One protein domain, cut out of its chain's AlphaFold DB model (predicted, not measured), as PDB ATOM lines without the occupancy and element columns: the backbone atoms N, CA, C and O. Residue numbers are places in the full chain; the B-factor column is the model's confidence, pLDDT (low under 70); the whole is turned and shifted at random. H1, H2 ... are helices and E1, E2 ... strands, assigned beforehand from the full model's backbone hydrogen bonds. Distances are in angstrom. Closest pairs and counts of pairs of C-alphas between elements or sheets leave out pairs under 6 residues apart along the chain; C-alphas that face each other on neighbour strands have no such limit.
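AT A GLANCE: This is residues 157 to 260 of the 272 residues of an uncharacterized protein of Planctomycetales bacterium zrk34 (UniProt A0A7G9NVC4). What shape is this? Four helices stand in an arc, H1, H2, H4, H3, with a small strand hairpin, E1 and E2, by H3's end. What else? The 104 printed residues, mostly helix, run H1 H2 H3 E1 E2 H4, the sheet antiparallel; the whole is compact, radius of gyration of the C-alphas 13.3 A, spans 36 by 32 by 30 A.

HOW THE PARTS SIT: Which helices touch? H1, residues 157 to 170, and H2, residues 177 to 195, form a helical hairpin, closest C-alphas Ile 170 and Gln 180, 5.8 A. H4, residues 230 to 246, touches H2 with residues 237 to 244 alone, at 41 degrees, a steep tilt, and H3, residues 201 to 211, at 14 degrees, a shallow tilt; the closest C-alphas are Gln 186 and Lys 241, 5.3 A, and His 207 and Phe 236, 5.5 A. And the backbone? E1, residues 212 to 214, and E2, residues 222 to 224, form a hairpin, with N 213 and O 223 2.9 A apart. Every O i to N i+4 pair is within hydrogen-bond range in H1, H2 and H4; H3 has 3 of 7, and 5 of 8 O i to N i+3.

IN THESE COORDINATES: Where does H1 begin? C-alpha 157 is at (-35.703, 3.942, 28.649). Where does H4, 24.2 A long, end? C-alpha 246 is at (-47.121, 1.492, 8.199).

THE WHOLE: How large? The C-alphas farthest apart, Glu 217 and Pro 250, are 38.4 A apart. Any cut or low confidence? The printed part has no cut; residues 160 and 218 are under 70.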
ATOM      1  N   ALA A 157     -36.312   2.707  29.144       73.81
ATOM      2  CA  ALA A 157     -35.703   3.942  28.649       73.81
ATOM      3  C   ALA A 157     -36.562   4.629  27.579       73.81
ATOM      4  O   ALA A 157     -36.830   5.830  27.667       73.81
ATOM      5  N   GLY A 158     -37.077   3.866  26.610       77.81
ATOM      6  CA  GLY A 158     -37.990   4.400  25.595       77.81
ATOM      7  C   GLY A 158     -39.267   4.989  26.208       77.81
ATOM      8  O   GLY A 158     -39.759   6.027  25.761       77.81
ATOM      9  N   ALA A 159     -39.784   4.366  27.270       79.31
ATOM     10  CA  ALA A 159     -40.949   4.853  27.995       79.31
ATOM     11  C   ALA A 159     -40.684   6.176  28.720       79.31
ATOM     12  O   ALA A 159     -41.553   7.049  28.710       79.31
ATOM     13  N   LEU A 160     -39.489   6.354  29.296       69.94
ATOM     14  CA  LEU A 160     -39.075   7.629  29.887       69.94
ATOM     15  C   LEU A 160     -38.999   8.744  28.840       69.94
ATOM     16  O   LEU A 160     -39.487   9.844  29.098       69.94
ATOM     17  N   VAL A 161     -38.456   8.460  27.651       75.00
ATOM     18  CA  VAL A 161     -38.403   9.433  26.547       75.00
ATOM     19  C   VAL A 161     -39.810   9.841  26.116       75.00
ATOM     20  O   VAL A 161     -40.115  11.033  26.063       75.00
ATOM     21  N   VAL A 162     -40.692   8.870  25.855       83.88
ATOM     22  CA  VAL A 162     -42.086   9.150  25.478       83.88
ATOM     23  C   VAL A 162     -42.795   9.963  26.548       83.88
ATOM     24  O   VAL A 162     -43.467  10.939  26.227       83.88
ATOM     25  N   TRP A 163     -42.622   9.603  27.815       73.94
ATOM     26  CA  TRP A 163     -43.227  10.339  28.912       73.94
ATOM     27  C   TRP A 163     -42.687  11.773  29.025       73.94
ATOM     28  O   TRP A 163     -43.477  12.697  29.213       73.94
ATOM     29  N   GLY A 164     -41.383  11.990  28.830       71.19
ATOM     30  CA  GLY A 164     -40.796  13.331  28.781       71.19
ATOM     31  C   GLY A 164     -41.372  14.181  27.642       71.19
ATOM     32  O   GLY A 164     -41.720  15.345  27.844       71.19
ATOM     33  N   VAL A 165     -41.558  13.595  26.456       81.94
ATOM     34  CA  VAL A 165     -42.213  14.273  25.324       81.94
ATOM     35  C   VAL A 165     -43.679  14.581  25.637       81.94
ATOM     36  O   VAL A 165     -44.118  15.707  25.417       81.94
ATOM     37  N   GLU A 166     -44.439  13.625  26.183       83.50
ATOM     38  CA  GLU A 166     -45.835  13.847  26.590       83.50
ATOM     39  C   GLU A 166     -45.941  15.018  27.583       83.50
ATOM     40  O   GLU A 166     -46.781  15.907  27.428       83.50
ATOM     41  N   ALA A 167     -45.063  15.041  28.585       73.38
ATOM     42  CA  ALA A 167     -45.069  16.040  29.640       73.38
ATOM     43  C   ALA A 167     -44.693  17.449  29.151       73.38
ATOM     44  O   ALA A 167     -45.384  18.406  29.497       73.38
ATOM     45  N   SER A 168     -43.637  17.580  28.341       71.06
ATOM     46  CA  SER A 168     -43.159  18.890  27.862       71.06
ATOM     47  C   SER A 168     -43.901  19.415  26.643       71.06
ATOM     48  O   SER A 168     -44.218  20.596  26.589       71.06
ATOM     49  N   GLN A 169     -44.141  18.560  25.649       81.88
ATOM     50  CA  GLN A 169     -44.573  18.986  24.319       81.88
ATOM     51  C   GLN A 169     -46.066  18.790  24.093       81.88
ATOM     52  O   GLN A 169     -46.635  19.456  23.238       81.88
ATOM     53  N   ILE A 170     -46.714  17.864  24.810       87.81
ATOM     54  CA  ILE A 170     -48.123  17.533  24.563       87.81
ATOM     55  C   ILE A 170     -49.028  18.227  25.579       87.81
ATOM     56  O   ILE A 170     -49.812  19.091  25.190       87.81
ATOM     57  N   TYR A 171     -48.913  17.908  26.871       81.75
ATOM     58  CA  TYR A 171     -49.863  18.398  27.883       81.75
ATOM     59  C   TYR A 171     -49.727  19.893  28.212       81.75
ATOM     60  O   TYR A 171     -50.676  20.488  28.717       81.75
ATOM     61  N   GLY A 172     -48.579  20.507  27.907       76.31
ATOM     62  CA  GLY A 172     -48.346  21.950  28.047       76.31
ATOM     63  C   GLY A 172     -48.622  22.777  26.785       76.31
ATOM     64  O   GLY A 172     -48.411  23.985  26.806       76.31
ATOM     65  N   SER A 173     -49.056  22.145  25.690       86.19
ATOM     66  CA  SER A 173     -49.216  22.806  24.388       86.19
ATOM     67  C   SER A 173     -50.621  23.356  24.139       86.19
ATOM     68  O   SER A 173     -51.579  23.013  24.830       86.19
ATOM     69  N   ASP A 174     -50.753  24.127  23.057       90.94
ATOM     70  CA  ASP A 174     -52.032  24.627  22.534       90.94
ATOM     71  C   ASP A 174     -52.869  23.555  21.796       90.94
ATOM     72  O   ASP A 174     -53.871  23.879  21.148       90.94
ATOM     73  N   LEU A 175     -52.475  22.275  21.849       91.69
ATOM     74  CA  LEU A 175     -53.304  21.172  21.359       91.69
ATOM     75  C   LEU A 175     -54.588  21.063  22.190       91.69
ATOM     76  O   LEU A 175     -54.579  21.184  23.415       91.69
ATOM     77  N   THR A 176     -55.705  20.771  21.529       95.00
ATOM     78  CA  THR A 176     -56.959  20.450  22.220       95.00
ATOM     79  C   THR A 176     -56.830  19.145  23.012       95.00
ATOM     80  O   THR A 176     -56.027  18.283  22.666       95.00
ATOM     81  N   GLU A 177     -57.668  18.931  24.031       92.31
ATOM     82  CA  GLU A 177     -57.643  17.691  24.833       92.31
ATOM     83  C   GLU A 177     -57.740  16.417  23.973       92.31
ATOM     84  O   GLU A 177     -57.076  15.420  24.250       92.31
ATOM     85  N   ALA A 178     -58.542  16.450  22.903       94.69
ATOM     86  CA  ALA A 178     -58.669  15.333  21.971       94.69
ATOM     87  C   ALA A 178     -57.378  15.096  21.169       94.69
ATOM     88  O   ALA A 178     -56.968  13.950  20.994       94.69
ATOM     89  N   GLU A 179     -56.717  16.166  20.716       96.19
ATOM     90  CA  GLU A 179     -55.421  16.076  20.037       96.19
ATOM     91  C   GLU A 179     -54.317  15.599  20.989       96.19
ATOM     92  O   GLU A 179     -53.486  14.792  20.588       96.19
ATOM     93  N   GLN A 180     -54.327  16.026  22.255       92.88
ATOM     94  CA  GLN A 180     -53.374  15.555  23.265       92.88
ATOM     95  C   GLN A 180     -53.541  14.057  23.553       92.88
ATOM     96  O   GLN A 180     -52.557  13.322  23.646       92.88
ATOM     97  N   GLN A 181     -54.788  13.585  23.666       92.69
ATOM     98  CA  GLN A 181     -55.081  12.164  23.857       92.69
ATOM     99  C   GLN A 181     -54.651  11.325  22.650       92.69
ATOM    100  O   GLN A 181     -54.059  10.260  22.838       92.69
ATOM    101  N   ASP A 182     -54.908  11.801  21.428       95.38
ATOM    102  CA  ASP A 182     -54.424  11.133  20.220       95.38
ATOM    103  C   ASP A 182     -52.892  11.133  20.170       95.38
ATOM    104  O   ASP A 182     -52.296  10.072  20.028       95.38
ATOM    105  N   ALA A 183     -52.235  12.269  20.406       95.31
ATOM    106  CA  ALA A 183     -50.777  12.368  20.432       95.31
ATOM    107  C   ALA A 183     -50.135  11.388  21.427       95.31
ATOM    108  O   ALA A 183     -49.205  10.664  21.067       95.31
ATOM    109  N   SER A 184     -50.667  11.308  22.652       92.75
ATOM    110  CA  SER A 184     -50.224  10.339  23.662       92.75
ATOM    111  C   SER A 184     -50.416   8.892  23.189       92.75
ATOM    112  O   SER A 184     -49.518   8.058  23.335       92.75
ATOM    113  N   LEU A 185     -51.551   8.579  22.557       94.94
ATOM    114  CA  LEU A 185     -51.771   7.267  21.951       94.94
ATOM    115  C   LEU A 185     -50.716   6.966  20.876       94.94
ATOM    116  O   LEU A 185     -50.125   5.886  20.904       94.94
ATOM    117  N   GLN A 186     -50.444   7.900  19.961       97.31
ATOM    118  CA  GLN A 186     -49.492   7.681  18.868       97.31
ATOM    119  C   GLN A 186     -48.050   7.521  19.371       97.31
ATOM    120  O   GLN A 186     -47.345   6.622  18.911       97.31
ATOM    121  N   LEU A 187     -47.631   8.299  20.374       94.06
ATOM    122  CA  LEU A 187     -46.326   8.136  21.025       94.06
ATOM    123  C   LEU A 187     -46.170   6.745  21.652       94.06
ATOM    124  O   LEU A 187     -45.155   6.076  21.458       94.06
ATOM    125  N   ARG A 188     -47.199   6.263  22.354       92.62
ATOM    126  CA  ARG A 188     -47.188   4.929  22.977       92.62
ATOM    127  C   ARG A 188     -47.215   3.802  21.952       92.62
ATOM    128  O   ARG A 188     -46.591   2.764  22.168       92.62
ATOM    129  N   ARG A 189     -47.898   3.993  20.821       95.56
ATOM    130  CA  ARG A 189     -47.834   3.053  19.692       95.56
ATOM    131  C   ARG A 189     -46.433   3.006  19.096       95.56
ATOM    132  O   ARG A 189     -45.924   1.916  18.864       95.56
ATOM    133  N   VAL A 190     -45.782   4.151  18.901       94.69
ATOM    134  CA  VAL A 190     -44.392   4.171  18.434       94.69
ATOM    135  C   VAL A 190     -43.457   3.481  19.417       94.69
ATOM    136  O   VAL A 190     -42.650   2.667  18.983       94.69
ATOM    137  N   LEU A 191     -43.615   3.715  20.722       91.19
ATOM    138  CA  LEU A 191     -42.855   2.998  21.747       91.19
ATOM    139  C   LEU A 191     -43.017   1.484  21.615       91.19
ATOM    140  O   LEU A 191     -42.025   0.767  21.552       91.19
ATOM    141  N   ARG A 192     -44.257   0.998  21.487       93.00
ATOM    142  CA  ARG A 192     -44.528  -0.422  21.240       93.00
ATOM    143  C   ARG A 192     -43.843  -0.918  19.973       93.00
ATOM    144  O   ARG A 192     -43.225  -1.974  19.989       93.00
ATOM    145  N   GLY A 193     -43.973  -0.176  18.875       94.00
ATOM    146  CA  GLY A 193     -43.365  -0.526  17.596       94.00
ATOM    147  C   GLY A 193     -41.844  -0.602  17.682       94.00
ATOM    148  O   GLY A 193     -41.258  -1.528  17.132       94.00
ATOM    149  N   TYR A 194     -41.219   0.318  18.411       91.06
ATOM    150  CA  TYR A 194     -39.784   0.326  18.668       91.06
ATOM    151  C   TYR A 194     -39.357  -0.874  19.522       91.06
ATOM    152  O   TYR A 194     -38.491  -1.644  19.115       91.06
ATOM    153  N   THR A 195     -40.035  -1.107  20.648       87.75
ATOM    154  CA  THR A 195     -39.782  -2.247  21.542       87.75
ATOM    155  C   THR A 195     -39.979  -3.601  20.854       87.75
ATOM    156  O   THR A 195     -39.206  -4.529  21.070       87.75
ATOM    157  N   GLU A 196     -40.993  -3.733  19.997       91.19
ATOM    158  CA  GLU A 196     -41.245  -4.948  19.213       91.19
ATOM    159  C   GLU A 196     -40.329  -5.066  17.974       91.19
ATOM    160  O   GLU A 196     -40.488  -5.999  17.184       91.19
ATOM    161  N   GLY A 197     -39.396  -4.127  17.766       91.94
ATOM    162  CA  GLY A 197     -38.469  -4.113  16.630       91.94
ATOM    163  C   GLY A 197     -39.130  -3.863  15.269       91.94
ATOM    164  O   GLY A 197     -38.539  -4.152  14.229       91.94
ATOM    165  N   LYS A 198     -40.367  -3.359  15.257       96.31
ATOM    166  CA  LYS A 198     -41.143  -3.029  14.050       96.31
ATOM    167  C   LYS A 198     -40.833  -1.638  13.505       96.31
ATOM    168  O   LYS A 198     -41.036  -1.397  12.319       96.31
ATOM    169  N   ILE A 199     -40.376  -0.735  14.369       95.56
ATOM    170  CA  ILE A 199     -39.983   0.629  14.021       95.56
ATOM    171  C   ILE A 199     -38.534   0.828  14.453       95.56
ATOM    172  O   ILE A 199     -38.166   0.525  15.582       95.56
ATOM    173  N   THR A 200     -37.715   1.346  13.549       93.56
ATOM    174  CA  THR A 200     -36.302   1.638  13.804       93.56
ATOM    175  C   THR A 200     -36.096   3.098  14.198       93.56
ATOM    176  O   THR A 200     -36.887   3.972  13.845       93.56
ATOM    177  N   GLU A 201     -34.984   3.389  14.873       88.06
ATOM    178  CA  GLU A 201     -34.597   4.766  15.197       88.06
ATOM    179  C   GLU A 201     -34.504   5.649  13.941       88.06
ATOM    180  O   GLU A 201     -35.016   6.765  13.928       88.06
ATOM    181  N   ALA A 202     -33.946   5.120  12.847       92.88
ATOM    182  CA  ALA A 202     -33.804   5.841  11.581       92.88
ATOM    183  C   ALA A 202     -35.147   6.275  10.965       92.88
ATOM    184  O   ALA A 202     -35.198   7.284  10.263       92.88
ATOM    185  N   GLN A 203     -36.234   5.540  11.223       94.94
ATOM    186  CA  GLN A 203     -37.583   5.928  10.795       94.94
ATOM    187  C   GLN A 203     -38.160   7.052  11.657       94.94
ATOM    188  O   GLN A 203     -38.897   7.899  11.163       94.94
ATOM    189  N   LEU A 204     -37.813   7.082  12.943       91.94
ATOM    190  CA  LEU A 204     -38.318   8.086  13.875       91.94
ATOM    191  C   LEU A 204     -37.506   9.381  13.856       91.94
ATOM    192  O   LEU A 204     -38.059  10.450  14.106       91.94
ATOM    193  N   GLU A 205     -36.215   9.309  13.528       91.50
ATOM    194  CA  GLU A 205     -35.291  10.447  13.537       91.50
ATOM    195  C   GLU A 205     -35.816  11.683  12.769       91.50
ATOM    196  O   GLU A 205     -35.745  12.790  13.315       91.50
ATOM    197  N   PRO A 206     -36.392  11.569  11.551       94.50
ATOM    198  CA  PRO A 206     -36.943  12.721  10.836       94.50
ATOM    199  C   PRO A 206     -38.082  13.411  11.593       94.50
ATOM    200  O   PRO A 206     -38.232  14.631  11.501       94.50
ATOM    201  N   HIS A 207     -38.871  12.648  12.352       95.06
ATOM    202  CA  HIS A 207     -39.977  13.170  13.153       95.06
ATOM    203  C   HIS A 207     -39.451  13.794  14.442       95.06
ATOM    204  O   HIS A 207     -39.809  14.929  14.753       95.06
ATOM    205  N   TRP A 208     -38.512  13.136  15.127       89.88
ATOM    206  CA  TRP A 208     -37.858  13.697  16.312       89.88
ATOM    207  C   TRP A 208     -37.173  15.029  16.024       89.88
ATOM    208  O   TRP A 208     -37.232  15.940  16.850       89.88
ATOM    209  N   LYS A 209     -36.588  15.197  14.832       92.06
ATOM    210  CA  LYS A 209     -35.975  16.462  14.392       92.06
ATOM    211  C   LYS A 209     -36.945  17.644  14.345       92.06
ATOM    212  O   LYS A 209     -36.477  18.776  14.408       92.06
ATOM    213  N   LYS A 210     -38.259  17.413  14.266       92.00
ATOM    214  CA  LYS A 210     -39.266  18.488  14.285       92.00
ATOM    215  C   LYS A 210     -39.405  19.113  15.672       92.00
ATOM    216  O   LYS A 210     -39.553  20.322  15.780       92.00
ATOM    217  N   ILE A 211     -39.292  18.306  16.727       89.94
ATOM    218  CA  ILE A 211     -39.502  18.745  18.118       89.94
ATOM    219  C   ILE A 211     -38.197  18.894  18.914       89.94
ATOM    220  O   ILE A 211     -38.220  19.197  20.101       89.94
ATOM    221  N   SER A 212     -37.051  18.682  18.268       89.06
ATOM    222  CA  SER A 212     -35.728  18.764  18.892       89.06
ATOM    223  C   SER A 212     -34.787  19.663  18.105       89.06
ATOM    224  O   SER A 212     -34.970  19.895  16.911       89.06
ATOM    225  N   GLU A 213     -33.725  20.106  18.756       89.25
ATOM    226  CA  GLU A 213     -32.628  20.872  18.172       89.25
ATOM    227  C   GLU A 213     -31.280  20.262  18.585       89.25
ATOM    228  O   GLU A 213     -31.227  19.543  19.585       89.25
ATOM    229  N   PRO A 214     -30.196  20.477  17.813       87.88
ATOM    230  CA  PRO A 214     -28.859  20.111  18.266       87.88
ATOM    231  C   PRO A 214     -28.562  20.767  19.611       87.88
ATOM    232  O   PRO A 214     -28.831  21.957  19.784       87.88
ATOM    233  N   ASP A 215     -27.996  20.000  20.532       79.12
ATOM    234  CA  ASP A 215     -27.553  20.540  21.808       79.12
ATOM    235  C   ASP A 215     -26.253  21.351  21.601       79.12
ATOM    236  O   ASP A 215     -25.261  20.802  21.104       79.12
ATOM    237  N   PRO A 216     -26.233  22.666  21.905       76.44
ATOM    238  CA  PRO A 216     -25.028  23.480  21.773       76.44
ATOM    239  C   PRO A 216     -23.945  23.130  22.806       76.44
ATOM    240  O   PRO A 216     -22.778  23.447  22.572       76.44
ATOM    241  N   GLU A 217     -24.317  22.508  23.926       76.25
ATOM    242  CA  GLU A 217     -23.417  22.128  25.017       76.25
ATOM    243  C   GLU A 217     -22.850  20.717  24.822       76.25
ATOM    244  O   GLU A 217     -21.699  20.469  25.187       76.25
ATOM    245  N   ASN A 218     -23.600  19.837  24.148       68.69
ATOM    246  CA  ASN A 218     -23.238  18.436  23.915       68.69
ATOM    247  C   ASN A 218     -23.177  18.103  22.408       68.69
ATOM    248  O   ASN A 218     -24.174  17.704  21.797       68.69
ATOM    249  N   PRO A 219     -22.002  18.246  21.755       75.88
ATOM    250  CA  PRO A 219     -21.859  18.005  20.323       75.88
ATOM    251  C   PRO A 219     -22.235  16.574  19.920       75.88
ATOM    252  O   PRO A 219     -21.549  15.615  20.265       75.88
ATOM    253  N   GLY A 220     -23.286  16.448  19.108       72.00
ATOM    254  CA  GLY A 220     -23.812  15.159  18.644       72.00
ATOM    255  C   GLY A 220     -25.109  14.743  19.338       72.00
ATOM    256  O   GLY A 220     -25.802  13.871  18.820       72.00
ATOM    257  N   GLU A 221     -25.477  15.412  20.428       75.62
ATOM    258  CA  GLU A 221     -26.746  15.201  21.117       75.62
ATOM    259  C   GLU A 221     -27.826  16.175  20.633       75.62
ATOM    260  O   GLU A 221     -27.581  17.144  19.898       75.62
ATOM    261  N   ARG A 222     -29.070  15.872  21.005       82.44
ATOM    262  CA  ARG A 222     -30.240  16.687  20.690       82.44
ATOM    263  C   ARG A 222     -31.056  16.887  21.950       82.44
ATOM    264  O   ARG A 222     -31.333  15.926  22.660       82.44
ATOM    265  N   ARG A 223     -31.532  18.107  22.150       78.31
ATOM    266  CA  ARG A 223     -32.482  18.439  23.212       78.31
ATOM    267  C   ARG A 223     -33.840  18.781  22.624       78.31
ATOM    268  O   ARG A 223     -33.942  19.192  21.464       78.31
ATOM    269  N   LEU A 224     -34.893  18.598  23.412       82.81
ATOM    270  CA  LEU A 224     -36.230  19.029  23.015       82.81
ATOM    271  C   LEU A 224     -36.283  20.555  22.964       82.81
ATOM    272  O   LEU A 224     -35.704  21.247  23.799       82.81
ATOM    273  N   ARG A 225     -36.975  21.083  21.959       85.62
ATOM    274  CA  ARG A 225     -37.210  22.522  21.844       85.62
ATOM    275  C   ARG A 225     -38.197  22.963  22.920       85.62
ATOM    276  O   ARG A 225     -39.165  22.259  23.190       85.62
ATOM    277  N   HIS A 226     -37.980  24.142  23.493       77.06
ATOM    278  CA  HIS A 226     -38.879  24.676  24.517       77.06
ATOM    279  C   HIS A 226     -40.245  25.076  23.935       77.06
ATOM    280  O   HIS A 226     -41.275  24.682  24.468       77.06
ATOM    281  N   ASP A 227     -40.243  25.769  22.792       79.62
ATOM    282  CA  ASP A 227     -41.448  26.326  22.168       79.62
ATOM    283  C   ASP A 227     -41.671  25.717  20.774       79.62
ATOM    284  O   ASP A 227     -41.268  26.274  19.745       79.62
ATOM    285  N   VAL A 228     -42.272  24.527  20.709       88.00
ATOM    286  CA  VAL A 228     -42.680  23.936  19.426       88.00
ATOM    287  C   VAL A 228     -44.048  24.500  19.015       88.00
ATOM    288  O   VAL A 228     -45.021  24.306  19.745       88.00
ATOM    289  N   PRO A 229     -44.173  25.181  17.856       92.88
ATOM    290  CA  PRO A 229     -45.461  25.647  17.358       92.88
ATOM    291  C   PRO A 229     -46.461  24.500  17.209       92.88
ATOM    292  O   PRO A 229     -46.110  23.413  16.750       92.88
ATOM    293  N   VAL A 230     -47.731  24.762  17.522       94.31
ATOM    294  CA  VAL A 230     -48.795  23.742  17.502       94.31
ATOM    295  C   VAL A 230     -48.926  23.020  16.154       94.31
ATOM    296  O   VAL A 230     -49.182  21.819  16.123       94.31
ATOM    297  N   ASP A 231     -48.694  23.711  15.038       95.19
ATOM    298  CA  ASP A 231     -48.750  23.098  13.707       95.19
ATOM    299  C   ASP A 231     -47.584  22.123  13.477       95.19
ATOM    300  O   ASP A 231     -47.778  21.055  12.901       95.19
ATOM    301  N   GLU A 232     -46.398  22.411  14.022       95.00
ATOM    302  CA  GLU A 232     -45.266  21.479  13.985       95.00
ATOM    303  C   GLU A 232     -45.486  20.273  14.908       95.00
ATOM    304  O   GLU A 232     -45.092  19.159  14.558       95.00
ATOM    305  N   LEU A 233     -46.154  20.462  16.056       95.06
ATOM    306  CA  LEU A 233     -46.568  19.355  16.925       95.06
ATOM    307  C   LEU A 233     -47.573  18.440  16.220       95.06
ATOM    308  O   LEU A 233     -47.428  17.219  16.278       95.06
ATOM    309  N   ARG A 234     -48.553  19.001  15.500       97.38
ATOM    310  CA  ARG A 234     -49.489  18.217  14.676       97.38
ATOM    311  C   ARG A 234     -48.760  17.440  13.584       97.38
ATOM    312  O   ARG A 234     -49.014  16.249  13.418       97.38
ATOM    313  N   ASP A 235     -47.818  18.075  12.892       97.12
ATOM    314  CA  ASP A 235     -46.998  17.427  11.862       97.12
ATOM    315  C   ASP A 235     -46.081  16.337  12.430       97.12
ATOM    316  O   ASP A 235     -45.774  15.351  11.750       97.12
ATOM    317  N   PHE A 236     -45.595  16.511  13.658       96.94
ATOM    318  CA  PHE A 236     -44.850  15.495  14.389       96.94
ATOM    319  C   PHE A 236     -45.745  14.296  14.721       96.94
ATOM    320  O   PHE A 236     -45.408  13.175  14.339       96.94
ATOM    321  N   VAL A 237     -46.906  14.533  15.341       97.69
ATOM    322  CA  VAL A 237     -47.874  13.491  15.722       97.69
ATOM    323  C   VAL A 237     -48.365  12.713  14.499       97.69
ATOM    324  O   VAL A 237     -48.390  11.483  14.519       97.69
ATOM    325  N   ALA A 238     -48.690  13.405  13.405       98.06
ATOM    326  CA  ALA A 238     -49.084  12.772  12.149       98.06
ATOM    327  C   ALA A 238     -47.966  11.889  11.566       98.06
ATOM    328  O   ALA A 238     -48.243  10.802  11.060       98.06
ATOM    329  N   GLY A 239     -46.709  12.325  11.681       97.69
ATOM    330  CA  GLY A 239     -45.543  11.568  11.232       97.69
ATOM    331  C   GLY A 239     -45.340  10.272  12.015       97.69
ATOM    332  O   GLY A 239     -45.308   9.195  11.425       97.69
ATOM    333  N   ILE A 240     -45.294  10.349  13.348       97.19
ATOM    334  CA  ILE A 240     -45.134   9.157  14.198       97.19
ATOM    335  C   ILE A 240     -46.331   8.202  14.093       97.19
ATOM    336  O   ILE A 240     -46.167   6.984  14.154       97.19
ATOM    337  N   LYS A 241     -47.537   8.741  13.870       98.00
ATOM    338  CA  LYS A 241     -48.732   7.948  13.587       98.00
ATOM    339  C   LYS A 241     -48.562   7.134  12.313       98.00
ATOM    340  O   LYS A 241     -48.887   5.950  12.313       98.00
ATOM    341  N   GLN A 242     -48.074   7.768  11.250       98.06
ATOM    342  CA  GLN A 242     -47.850   7.101   9.979       98.06
ATOM    343  C   GLN A 242     -46.826   5.970  10.123       98.06
ATOM    344  O   GLN A 242     -47.109   4.868   9.669       98.06
ATOM    345  N   GLU A 243     -45.710   6.185  10.830       98.06
ATOM    346  CA  GLU A 243     -44.732   5.111  11.086       98.06
ATOM    347  C   GLU A 243     -45.363   3.925  11.829       98.06
ATOM    348  O   GLU A 243     -45.138   2.767  11.479       98.06
ATOM    349  N   ALA A 244     -46.196   4.196  12.841       97.56
ATOM    350  CA  ALA A 244     -46.903   3.151  13.576       97.56
ATOM    351  C   ALA A 244     -47.948   2.416  12.718       97.56
ATOM    352  O   ALA A 244     -48.102   1.198  12.849       97.56
ATOM    353  N   ASP A 245     -48.665   3.137  11.854       98.12
ATOM    354  CA  ASP A 245     -49.652   2.571  10.930       98.12
ATOM    355  C   ASP A 245     -48.968   1.699   9.859       98.12
ATOM    356  O   ASP A 245     -49.370   0.549   9.664       98.12
ATOM    357  N   ASP A 246     -47.894   2.191   9.235       97.94
ATOM    358  CA  ASP A 246     -47.121   1.492   8.199       97.94
ATOM    359  C   ASP A 246     -46.414   0.244   8.758       97.94
ATOM    360  O   ASP A 246     -46.340  -0.793   8.093       97.94
ATOM    361  N   ALA A 247     -45.964   0.299  10.015       97.56
ATOM    362  CA  ALA A 247     -45.380  -0.835  10.730       97.56
ATOM    363  C   ALA A 247     -46.425  -1.840  11.265       97.56
ATOM    364  O   ALA A 247     -46.065  -2.849  11.883       97.56
ATOM    365  N   GLY A 248     -47.724  -1.584  11.061       97.19
ATOM    366  CA  GLY A 248     -48.806  -2.459  11.512       97.19
ATOM    367  C   GLY A 248     -48.913  -2.567  13.036       97.19
ATOM    368  O   GLY A 248     -49.328  -3.605  13.562       97.19
ATOM    369  N   VAL A 249     -48.514  -1.525  13.769       97.25
ATOM    370  CA  VAL A 249     -48.684  -1.474  15.223       97.25
ATOM    371  C   VAL A 249     -50.172  -1.284  15.536       97.25
ATOM    372  O   VAL A 249     -50.790  -0.371  14.985       97.25
ATOM    373  N   PRO A 250     -50.784  -2.087  16.425       96.25
ATOM    374  CA  PRO A 250     -52.193  -1.925  16.776       96.25
ATOM    375  C   PRO A 250     -52.534  -0.508  17.257       96.25
ATOM    376  O   PRO A 250     -51.750   0.123  17.966       96.25
ATOM    377  N   ASN A 251     -53.711  -0.004  16.876       94.62
ATOM    378  CA  ASN A 251     -54.212   1.301  17.318       94.62
ATOM    379  C   ASN A 251     -54.905   1.201  18.682       94.62
ATOM    380  O   ASN A 251     -56.114   1.387  18.802       94.62
ATOM    381  N   GLU A 252     -54.129   0.845  19.700       91.06
ATOM    382  CA  GLU A 252     -54.580   0.692  21.080       91.06
ATOM    383  C   GLU A 252     -53.519   1.221  22.046       91.06
ATOM    384  O   GLU A 252     -52.339   1.327  21.703       91.06
ATOM    385  N   THR A 253     -53.933   1.555  23.265       82.06
ATOM    386  CA  THR A 253     -53.015   2.069  24.281       82.06
ATOM    387  C   THR A 253     -52.001   0.999  24.670       82.06
ATOM    388  O   THR A 253     -52.356  -0.006  25.282       82.06
ATOM    389  N   TYR A 254     -50.727   1.257  24.392       84.88
ATOM    390  CA  TYR A 254     -49.621   0.506  24.972       84.88
ATOM    391  C   TYR A 254     -49.254   1.116  26.325       84.88
ATOM    392  O   TYR A 254     -49.042   2.324  26.435       84.88
ATOM    393  N   LYS A 255     -49.236   0.291  27.372       82.31
ATOM    394  CA  LYS A 255     -48.801   0.692  28.710       82.31
ATOM    395  C   LYS A 255     -47.562  -0.108  29.055       82.31
ATOM    396  O   LYS A 255     -47.632  -1.332  29.092       82.31
ATOM    397  N   VAL A 256     -46.463   0.593  29.308       80.00
ATOM    398  CA  VAL A 256     -45.255  -0.034  29.838       80.00
ATOM    399  C   VAL A 256     -45.485  -0.357  31.305       80.00
ATOM    400  O   VAL A 256     -45.924   0.498  32.077       80.00
ATOM    401  N   ASP A 257     -45.224  -1.608  31.664       85.81
ATOM    402  CA  ASP A 257     -45.190  -2.065  33.046       85.81
ATOM    403  C   ASP A 257     -43.808  -1.741  33.617       85.81
ATOM    404  O   ASP A 257     -42.928  -2.591  33.648       85.81
ATOM    405  N   PHE A 258     -43.582  -0.488  34.014       81.25
ATOM    406  CA  PHE A 258     -42.297  -0.037  34.555       81.25
ATOM    407  C   PHE A 258     -41.816  -0.898  35.730       81.25
ATOM    408  O   PHE A 258     -40.619  -1.152  35.852       81.25
ATOM    409  N   ALA A 259     -42.735  -1.359  36.583       85.56
ATOM    410  CA  ALA A 259     -42.411  -2.282  37.665       85.56
ATOM    411  C   ALA A 259     -41.965  -3.651  37.134       85.56
ATOM    412  O   ALA A 259     -40.961  -4.186  37.603       85.56
ATOM    413  N   GLY A 260     -42.685  -4.198  36.151       89.94
ATOM    414  CA  GLY A 260     -42.324  -5.436  35.464       89.94
ATOM    415  C   GLY A 260     -40.972  -5.352  34.756       89.94
ATOM    416  O   GLY A 260     -40.133  -6.222  34.966       89.94
TER     417      GLY A 260